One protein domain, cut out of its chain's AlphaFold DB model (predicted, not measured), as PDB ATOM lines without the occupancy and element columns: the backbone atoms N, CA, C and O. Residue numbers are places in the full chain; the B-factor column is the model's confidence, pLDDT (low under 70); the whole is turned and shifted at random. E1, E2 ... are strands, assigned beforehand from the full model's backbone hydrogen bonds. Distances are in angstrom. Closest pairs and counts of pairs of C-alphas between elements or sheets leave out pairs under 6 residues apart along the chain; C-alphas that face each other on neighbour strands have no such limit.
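This is residues 3 to 71 of the 110 residues of an uncharacterized protein of Leptolyngbya sp. SIO4C5 (UniProt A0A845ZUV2). A three-stranded antiparallel sheet, E2 E3 E4, with E3 and E4 as its long hairpin, has a small parallel pair, E1 and E5, off one end. The long link of residues 7 to 31 runs from that pair to E2 and passes E2's edge, where residues 15 to 16 pair with residues 34 to 35. The printed part has 69 residues, no named helix and five strands, E1 to E5 in chain order; the class is all strand, with 31 residues in named elements, under half. It is only just compact, close to loose, with a radius of gyration of the C-alphas of 12.8 A and spans of 35 by 28 by 16 A.

Start at E1, residues 3 to 6, parallel at 16 degrees to E5, residues 66 to 70; look for N 5 and O 68, 2.9 A apart and within hydrogen-bond range. E1 is apart from E2, residues 32 to 35. E2 forms a hairpin with E3, residues 41 to 49, antiparallel at 174 degrees, with N 34 and O 45 at 2.8 A. E3 forms a hairpin with E4, residues 55 to 63, at 178 degrees, with N 44 and O 60 at 2.8 A. E2, E3 and E4 are a meander, each strand the antiparallel neighbour of the one before. E4 and E5 meet only through their link.

Find C-alpha 3 at (-42.984, 11.186, -0.921), where E1 begins. From C-alpha 41 at (-37.877, 0.948, 0.222), E3 runs 25.3 A; E4 then runs 24.0 A. E5 ends at C-alpha 70, (-34.526, 18.231, -1.343).

The C-alphas farthest apart, of Asp 52 and Glu 65, are 37.1 A apart. The printed part has no cut, and its one long link is E1 to E2. Look for pLDDT under 70 at residue 5 and residues 7 to 15, 17 to 27 and 69 to 71.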
ATOM      1  N   THR A   3     -43.495  10.792  -2.238       72.25
ATOM      2  CA  THR A   3     -42.984  11.186  -0.921       72.25
ATOM      3  C   THR A   3     -41.879  12.216  -1.107       72.25
ATOM      4  O   THR A   3     -41.015  12.081  -1.970       72.25
ATOM      5  N   ARG A   4     -41.919  13.296  -0.327       75.38
ATOM      6  CA  ARG A   4     -40.934  14.380  -0.398       75.38
ATOM      7  C   ARG A   4     -40.140  14.408   0.895       75.38
ATOM      8  O   ARG A   4     -40.723  14.637   1.952       75.38
ATOM      9  N   LEU A   5     -38.836  14.167   0.806       68.75
ATOM     10  CA  LEU A   5     -37.940  14.197   1.954       68.75
ATOM     11  C   LEU A   5     -37.094  15.461   1.929       68.75
ATOM     12  O   LEU A   5     -36.391  15.747   0.960       68.75
ATOM     13  N   GLN A   6     -37.187  16.211   3.022       72.44
ATOM     14  CA  GLN A   6     -36.380  17.390   3.274       72.44
ATOM     15  C   GLN A   6     -35.211  16.973   4.162       72.44
ATOM     16  O   GLN A   6     -35.396  16.712   5.349       72.44
ATOM     17  N   LEU A   7     -34.028  16.878   3.565       65.00
ATOM     18  CA  LEU A   7     -32.815  16.457   4.256       65.00
ATOM     19  C   LEU A   7     -32.013  17.691   4.668       65.00
ATOM     20  O   LEU A   7     -31.885  18.632   3.887       65.00
ATOM     21  N   GLN A   8     -31.456  17.690   5.875       62.53
ATOM     22  CA  GLN A   8     -30.452  18.666   6.303       62.53
ATOM     23  C   GLN A   8     -29.030  18.145   6.040       62.53
ATOM     24  O   GLN A   8     -28.114  18.946   5.857       62.53
ATOM     25  N   GLY A   9     -28.858  16.823   5.940       57.09
ATOM     26  CA  GLY A   9     -27.631  16.154   5.515       57.09
ATOM     27  C   GLY A   9     -27.867  14.741   4.952       57.09
ATOM     28  O   GLY A   9     -28.972  14.209   5.044       57.09
ATOM     29  N   PRO A  10     -26.840  14.107   4.355       56.16
ATOM     30  CA  PRO A  10     -26.950  12.772   3.753       56.16
ATOM     31  C   PRO A  10     -27.292  11.671   4.771       56.16
ATOM     32  O   PRO A  10     -27.955  10.698   4.415       56.16
ATOM     33  N   ASP A  11     -26.917  11.857   6.038       61.47
ATOM     34  CA  ASP A  11     -27.257  10.939   7.130       61.47
ATOM     35  C   ASP A  11     -28.744  10.989   7.525       61.47
ATOM     36  O   ASP A  11     -29.239  10.061   8.156       61.47
ATOM     37  N   ASP A  12     -29.495  12.021   7.120       62.94
ATOM     38  CA  ASP A  12     -30.932  12.111   7.424       62.94
ATOM     39  C   ASP A  12     -31.766  11.164   6.553       62.94
ATOM     40  O   ASP A  12     -32.876  10.772   6.915       62.94
ATOM     41  N   TRP A  13     -31.238  10.803   5.381       66.88
ATOM     42  CA  TRP A  13     -31.883   9.880   4.448       66.88
ATOM     43  C   TRP A  13     -31.711   8.422   4.878       66.88
ATOM     44  O   TRP A  13     -32.502   7.557   4.497       66.88
ATOM     45  N   LEU A  14     -30.662   8.137   5.651       65.25
ATOM     46  CA  LEU A  14     -30.096   6.808   5.776       65.25
ATOM     47  C   LEU A  14     -29.906   6.394   7.225       65.25
ATOM     48  O   LEU A  14     -29.292   7.090   8.024       65.25
ATOM     49  N   ILE A  15     -30.346   5.184   7.550       67.81
ATOM     50  CA  ILE A  15     -30.140   4.640   8.888       67.81
ATOM     51  C   ILE A  15     -28.754   3.987   8.916       67.81
ATOM     52  O   ILE A  15     -28.509   3.103   8.089       67.81
ATOM     53  N   PRO A  16     -27.849   4.356   9.840       70.69
ATOM     54  CA  PRO A  16     -26.561   3.685   9.953       70.69
ATOM     55  C   PRO A  16     -26.781   2.190  10.199       70.69
ATOM     56  O   PRO A  16     -27.471   1.791  11.146       70.69
ATOM     57  N   SER A  17     -26.217   1.347   9.331       64.19
ATOM     58  CA  SER A  17     -26.291  -0.097   9.523       64.19
ATOM     59  C   SER A  17     -25.383  -0.492  10.679       64.19
ATOM     60  O   SER A  17     -24.206  -0.139  10.708       64.19
ATOM     61  N   ARG A  18     -25.894  -1.294  11.615       61.97
ATOM     62  CA  ARG A  18     -25.019  -2.044  12.524       61.97
ATOM     63  C   ARG A  18     -24.292  -3.122  11.710       61.97
ATOM     64  O   ARG A  18     -24.891  -3.697  10.797       61.97
ATOM     65  N   GLN A  19     -23.032  -3.405  12.049       55.94
ATOM     66  CA  GLN A  19     -22.182  -4.420  11.392       55.94
ATOM     67  C   GLN A  19     -22.804  -5.832  11.355       55.94
ATOM     68  O   GLN A  19     -22.354  -6.690  10.609       55.94
ATOM     69  N   GLU A  20     -23.863  -6.081  12.126       57.94
ATOM     70  CA  GLU A  20     -24.574  -7.364  12.196       57.94
ATOM     71  C   GLU A  20     -25.538  -7.615  11.021       57.94
ATOM     72  O   GLU A  20     -26.186  -8.661  10.960       57.94
ATOM     73  N   ASN A  21     -25.693  -6.669  10.091       63.34
ATOM     74  CA  ASN A  21     -26.633  -6.826   8.989       63.34
ATOM     75  C   ASN A  21     -26.093  -7.839   7.969       63.34
ATOM     76  O   ASN A  21     -25.218  -7.546   7.158       63.34
ATOM     77  N   SER A  22     -26.663  -9.044   7.996       59.56
ATOM     78  CA  SER A  22     -26.231 -10.208   7.217       59.56
ATOM     79  C   SER A  22     -26.302 -10.034   5.700       59.56
ATOM     80  O   SER A  22     -25.979 -10.964   4.981       59.56
ATOM     81  N   ARG A  23     -26.788  -8.902   5.184       60.47
ATOM     82  CA  ARG A  23     -26.779  -8.586   3.746       60.47
ATOM     83  C   ARG A  23     -25.432  -8.024   3.280       60.47
ATOM     84  O   ARG A  23     -25.199  -7.909   2.085       60.47
ATOM     85  N   LEU A  24     -24.550  -7.711   4.224       64.69
ATOM     86  CA  LEU A  24     -23.279  -7.030   4.028       64.69
ATOM     87  C   LEU A  24     -22.122  -8.037   4.102       64.69
ATOM     88  O   LEU A  24     -21.289  -8.007   4.999       64.69
ATOM     89  N   PHE A  25     -22.093  -8.999   3.179       58.94
ATOM     90  CA  PHE A  25     -21.112 -10.095   3.219       58.94
ATOM     91  C   PHE A  25     -19.671  -9.675   2.866       58.94
ATOM     92  O   PHE A  25     -18.755 -10.488   2.978       58.94
ATOM     93  N   HIS A  26     -19.461  -8.427   2.436       65.69
ATOM     94  CA  HIS A  26     -18.181  -7.935   1.912       65.69
ATOM     95  C   HIS A  26     -17.689  -6.648   2.570       65.69
ATOM     96  O   HIS A  26     -16.790  -6.007   2.040       65.69
ATOM     97  N   THR A  27     -18.291  -6.241   3.683       68.44
ATOM     98  CA  THR A  27     -17.968  -4.951   4.290       68.44
ATOM     99  C   THR A  27     -16.814  -5.064   5.258       68.44
ATOM    100  O   THR A  27     -16.851  -5.884   6.178       68.44
ATOM    101  N   ASP A  28     -15.806  -4.226   5.050       76.88
ATOM    102  CA  ASP A  28     -14.724  -4.049   6.007       76.88
ATOM    103  C   ASP A  28     -15.204  -3.160   7.168       76.88
ATOM    104  O   ASP A  28     -16.145  -2.375   7.060       76.88
ATOM    105  N   SER A  29     -14.526  -3.265   8.303       74.88
ATOM    106  CA  SER A  29     -14.677  -2.407   9.475       74.88
ATOM    107  C   SER A  29     -14.509  -0.907   9.188       74.88
ATOM    108  O   SER A  29     -15.006  -0.092   9.965       74.88
ATOM    109  N   GLY A  30     -13.827  -0.551   8.094       77.88
ATOM    110  CA  GLY A  30     -13.652   0.826   7.630       77.88
ATOM    111  C   GLY A  30     -14.777   1.353   6.736       77.88
ATOM    112  O   GLY A  30     -14.828   2.560   6.491       77.88
ATOM    113  N   ASP A  31     -15.679   0.488   6.271       81.44
ATOM    114  CA  ASP A  31     -16.757   0.886   5.372       81.44
ATOM    115  C   ASP A  31     -17.881   1.581   6.139       81.44
ATOM    116  O   ASP A  31     -18.274   1.172   7.238       81.44
ATOM    117  N   ARG A  32     -18.456   2.619   5.529       81.88
ATOM    118  CA  ARG A  32     -19.658   3.274   6.050       81.88
ATOM    119  C   ARG A  32     -20.869   2.772   5.304       81.88
ATOM    120  O   ARG A  32     -20.883   2.716   4.079       81.88
ATOM    121  N   ILE A  33     -21.885   2.372   6.055       81.00
ATOM    122  CA  ILE A  33     -23.031   1.675   5.489       81.00
ATOM    123  C   ILE A  33     -24.301   2.270   6.035       81.00
ATOM    124  O   ILE A  33     -24.501   2.429   7.241       81.00
ATOM    125  N   TRP A  34     -25.194   2.506   5.104       82.88
ATOM    126  CA  TRP A  34     -26.420   3.225   5.285       82.88
ATOM    127  C   TRP A  34     -27.554   2.416   4.685       82.88
ATOM    128  O   TRP A  34     -27.457   1.946   3.557       82.88
ATOM    129  N   VAL A  35     -28.638   2.239   5.424       81.38
ATOM    130  CA  VAL A  35     -29.784   1.429   5.005       81.38
ATOM    131  C   VAL A  35     -30.934   2.347   4.636       81.38
ATOM    132  O   VAL A  35     -31.228   3.307   5.352       81.38
ATOM    133  N   VAL A  36     -31.609   2.025   3.533       79.50
ATOM    134  CA  VAL A  36     -32.831   2.727   3.135       79.50
ATOM    135  C   VAL A  36     -33.928   2.452   4.170       79.50
ATOM    136  O   VAL A  36     -34.169   1.284   4.496       79.50
ATOM    137  N   PRO A  37     -34.611   3.487   4.689       79.00
ATOM    138  CA  PRO A  37     -35.702   3.305   5.632       79.00
ATOM    139  C   PRO A  37     -36.784   2.355   5.084       79.00
ATOM    140  O   PRO A  37     -37.254   2.559   3.963       79.00
ATOM    141  N   PRO A  38     -37.253   1.366   5.874       80.88
ATOM    142  CA  PRO A  38     -38.179   0.335   5.390       80.88
ATOM    143  C   PRO A  38     -39.499   0.856   4.808       80.88
ATOM    144  O   PRO A  38     -40.151   0.154   4.043       80.88
ATOM    145  N   HIS A  39     -39.919   2.061   5.204       80.50
ATOM    146  CA  HIS A  39     -41.146   2.688   4.716       80.50
ATOM    147  C   HIS A  39     -40.995   3.318   3.322       80.50
ATOM    148  O   HIS A  39     -42.002   3.548   2.665       80.50
ATOM    149  N   LEU A  40     -39.763   3.573   2.872       79.19
ATOM    150  CA  LEU A  40     -39.454   4.150   1.557       79.19
ATOM    151  C   LEU A  40     -38.998   3.092   0.554       79.19
ATOM    152  O   LEU A  40     -39.065   3.298  -0.658       79.19
ATOM    153  N   GLY A  41     -38.469   1.976   1.054       84.25
ATOM    154  CA  GLY A  41     -37.877   0.948   0.222       84.25
ATOM    155  C   GLY A  41     -37.086  -0.086   1.008       84.25
ATOM    156  O   GLY A  41     -37.224  -0.241   2.220       84.25
ATOM    157  N   GLN A  42     -36.242  -0.814   0.288       84.06
ATOM    158  CA  GLN A  42     -35.303  -1.780   0.845       84.06
ATOM    159  C   GLN A  42     -33.958  -1.651   0.145       84.06
ATOM    160  O   GLN A  42     -33.911  -1.452  -1.065       84.06
ATOM    161  N   GLY A  43     -32.871  -1.816   0.894       84.56
ATOM    162  CA  GLY A  43     -31.522  -1.787   0.343       84.56
ATOM    163  C   GLY A  43     -30.552  -0.980   1.185       84.56
ATOM    164  O   GLY A  43     -30.857  -0.632   2.328       84.56
ATOM    165  N   TYR A  44     -29.388  -0.697   0.616       82.19
ATOM    166  CA  TYR A  44     -28.310   0.009   1.276       82.19
ATOM    167  C   TYR A  44     -27.461   0.842   0.308       82.19
ATOM    168  O   TYR A  44     -27.484   0.677  -0.913       82.19
ATOM    169  N   ILE A  45     -26.697   1.745   0.906       81.62
ATOM    170  CA  ILE A  45     -25.595   2.485   0.312       81.62
ATOM    171  C   ILE A  45     -24.361   2.158   1.151       81.62
ATOM    172  O   ILE A  45     -24.424   2.182   2.380       81.62
ATOM    173  N   GLN A  46     -23.254   1.831   0.499       81.50
ATOM    174  CA  GLN A  46     -21.969   1.565   1.137       81.50
ATOM    175  C   GLN A  46     -20.930   2.527   0.561       81.50
ATOM    176  O   GLN A  46     -20.730   2.558  -0.650       81.50
ATOM    177  N   GLU A  47     -20.276   3.297   1.423       82.94
ATOM    178  CA  GLU A  47     -19.065   4.054   1.115       82.94
ATOM    179  C   GLU A  47     -17.854   3.241   1.562       82.94
ATOM    180  O   GLU A  47     -17.708   2.904   2.738       82.94
ATOM    181  N   ILE A  48     -16.982   2.953   0.605       81.06
ATOM    182  CA  ILE A  48     -15.669   2.363   0.826       81.06
ATOM    183  C   ILE A  48     -14.663   3.505   0.735       81.06
ATOM    184  O   ILE A  48     -14.494   4.111  -0.330       81.06
ATOM    185  N   LEU A  49     -14.013   3.811   1.853       81.38
ATOM    186  CA  LEU A  49     -12.978   4.838   1.918       81.38
ATOM    187  C   LEU A  49     -11.680   4.289   1.312       81.38
ATOM    188  O   LEU A  49     -11.178   3.244   1.725       81.38
ATOM    189  N   LEU A  50     -11.141   4.995   0.323       80.69
ATOM    190  CA  LEU A  50      -9.838   4.727  -0.276       80.69
ATOM    191  C   LEU A  50      -8.784   5.691   0.302       80.69
ATOM    192  O   LEU A  50      -9.055   6.488   1.199       80.69
ATOM    193  N   GLN A  51      -7.555   5.606  -0.205       82.94
ATOM    194  CA  GLN A  51      -6.496   6.567   0.116       82.94
ATOM    195  C   GLN A  51      -6.740   7.916  -0.582       82.94
ATOM    196  O   GLN A  51      -7.509   7.995  -1.538       82.94
ATOM    197  N   ASP A  52      -6.063   8.961  -0.102       84.38
ATOM    198  CA  ASP A  52      -6.060  10.303  -0.705       84.38
ATOM    199  C   ASP A  52      -7.449  10.958  -0.821       84.38
ATOM    200  O   ASP A  52      -7.769  11.591  -1.824       84.38
ATOM    201  N   ASP A  53      -8.288  10.787   0.207       79.69
ATOM    202  CA  ASP A  53      -9.656  11.325   0.275       79.69
ATOM    203  C   ASP A  53     -10.585  10.833  -0.857       79.69
ATOM    204  O   ASP A  53     -11.622  11.438  -1.144       79.69
ATOM    205  N   LEU A  54     -10.237   9.715  -1.502       78.06
ATOM    206  CA  LEU A  54     -11.078   9.057  -2.497       78.06
ATOM    207  C   LEU A  54     -12.078   8.108  -1.825       78.06
ATOM    208  O   LEU A  54     -11.789   7.464  -0.820       78.06
ATOM    209  N   SER A  55     -13.258   7.969  -2.423       79.81
ATOM    210  CA  SER A  55     -14.338   7.119  -1.911       79.81
ATOM    211  C   SER A  55     -15.072   6.414  -3.050       79.81
ATOM    212  O   SER A  55     -15.380   7.039  -4.070       79.81
ATOM    213  N   ILE A  56     -15.402   5.135  -2.870       81.69
ATOM    214  CA  ILE A  56     -16.290   4.379  -3.763       81.69
ATOM    215  C   ILE A  56     -17.654   4.251  -3.102       81.69
ATOM    216  O   ILE A  56     -17.744   3.848  -1.949       81.69
ATOM    217  N   PHE A  57     -18.715   4.514  -3.862       78.62
ATOM    218  CA  PHE A  57     -20.086   4.285  -3.419       78.62
ATOM    219  C   PHE A  57     -20.697   3.091  -4.154       78.62
ATOM    220  O   PHE A  57     -20.753   3.074  -5.384       78.62
ATOM    221  N   ILE A  58     -21.189   2.113  -3.397       81.06
ATOM    222  CA  ILE A  58     -22.015   1.007  -3.887       81.06
ATOM    223  C   ILE A  58     -23.455   1.291  -3.472       81.06
ATOM    224  O   ILE A  58     -23.735   1.507  -2.295       81.06
ATOM    225  N   LEU A  59     -24.367   1.294  -4.442       80.69
ATOM    226  CA  LEU A  59     -25.787   1.532  -4.217       80.69
ATOM    227  C   LEU A  59     -26.571   0.290  -4.640       80.69
ATOM    228  O   LEU A  59     -26.596  -0.049  -5.822       80.69
ATOM    229  N   ASP A  60     -27.228  -0.359  -3.684       82.12
ATOM    230  CA  ASP A  60     -28.137  -1.478  -3.933       82.12
ATOM    231  C   ASP A  60     -29.441  -1.224  -3.184       82.12
ATOM    232  O   ASP A  60     -29.582  -1.554  -2.005       82.12
ATOM    233  N   TYR A  61     -30.387  -0.568  -3.852       81.19
ATOM    234  CA  TYR A  61     -31.684  -0.277  -3.267       81.19
ATOM    235  C   TYR A  61     -32.829  -0.347  -4.267       81.19
ATOM    236  O   TYR A  61     -32.679  -0.165  -5.471       81.19
ATOM    237  N   THR A  62     -34.012  -0.605  -3.722       82.44
ATOM    238  CA  THR A  62     -35.298  -0.566  -4.408       82.44
ATOM    239  C   THR A  62     -36.234   0.320  -3.604       82.44
ATOM    240  O   THR A  62     -36.483   0.050  -2.428       82.44
ATOM    241  N   LEU A  63     -36.758   1.372  -4.230       82.75
ATOM    242  CA  LEU A  63     -37.782   2.225  -3.632       82.75
ATOM    243  C   LEU A  63     -39.167   1.637  -3.900       82.75
ATOM    244  O   LEU A  63     -39.422   1.091  -4.974       82.75
ATOM    245  N   THR A  64     -40.059   1.737  -2.921       84.69
ATOM    246  CA  THR A  64     -41.460   1.308  -3.062       84.69
ATOM    247  C   THR A  64     -42.354   2.396  -3.649       84.69
ATOM    248  O   THR A  64     -43.479   2.110  -4.053       84.69
ATOM    249  N   GLU A  65     -41.867   3.633  -3.703       79.50
ATOM    250  CA  GLU A  65     -42.579   4.790  -4.237       79.50
ATOM    251  C   GLU A  65     -41.614   5.831  -4.818       79.50
ATOM    252  O   GLU A  65     -40.403   5.770  -4.593       79.50
ATOM    253  N   ASP A  66     -42.157   6.786  -5.573       76.19
ATOM    254  CA  ASP A  66     -41.382   7.900  -6.114       76.19
ATOM    255  C   ASP A  66     -40.993   8.844  -4.972       76.19
ATOM    256  O   ASP A  66     -41.865   9.382  -4.279       76.19
ATOM    257  N   VAL A  67     -39.689   9.073  -4.788       72.50
ATOM    258  CA  VAL A  67     -39.187   9.971  -3.744       72.50
ATOM    259  C   VAL A  67     -38.485  11.182  -4.345       72.50
ATOM    260  O   VAL A  67     -37.597  11.054  -5.186       72.50
ATOM    261  N   ILE A  68     -38.876  12.369  -3.886       73.06
ATOM    262  CA  ILE A  68     -38.213  13.637  -4.193       73.06
ATOM    263  C   ILE A  68     -37.337  14.006  -3.000       73.06
ATOM    264  O   ILE A  68     -37.840  14.148  -1.884       73.06
ATOM    265  N   ILE A  69     -36.039  14.174  -3.244       69.19
ATOM    266  CA  ILE A  69     -35.059  14.565  -2.230       69.19
ATOM    267  C   ILE A  69     -34.721  16.040  -2.417       69.19
ATOM    268  O   ILE A  69     -34.131  16.413  -3.430       69.19
ATOM    269  N   ASP A  70     -35.045  16.868  -1.425       68.12
ATOM    270  CA  ASP A  70     -34.526  18.231  -1.343       68.12
ATOM    271  C   ASP A  70     -33.383  18.279  -0.331       68.12
ATOM    272  O   ASP A  70     -33.605  18.094   0.867       68.12
ATOM    273  N   ALA A  71     -32.171  18.579  -0.801       59.28
ATOM    274  CA  ALA A  71     -31.026  18.857   0.063       59.28
ATOM    275  C   ALA A  71     -30.506  20.284  -0.215       59.28
ATOM    276  O   ALA A  71     -29.870  20.530  -1.246       59.28
TER     277      ALA A  71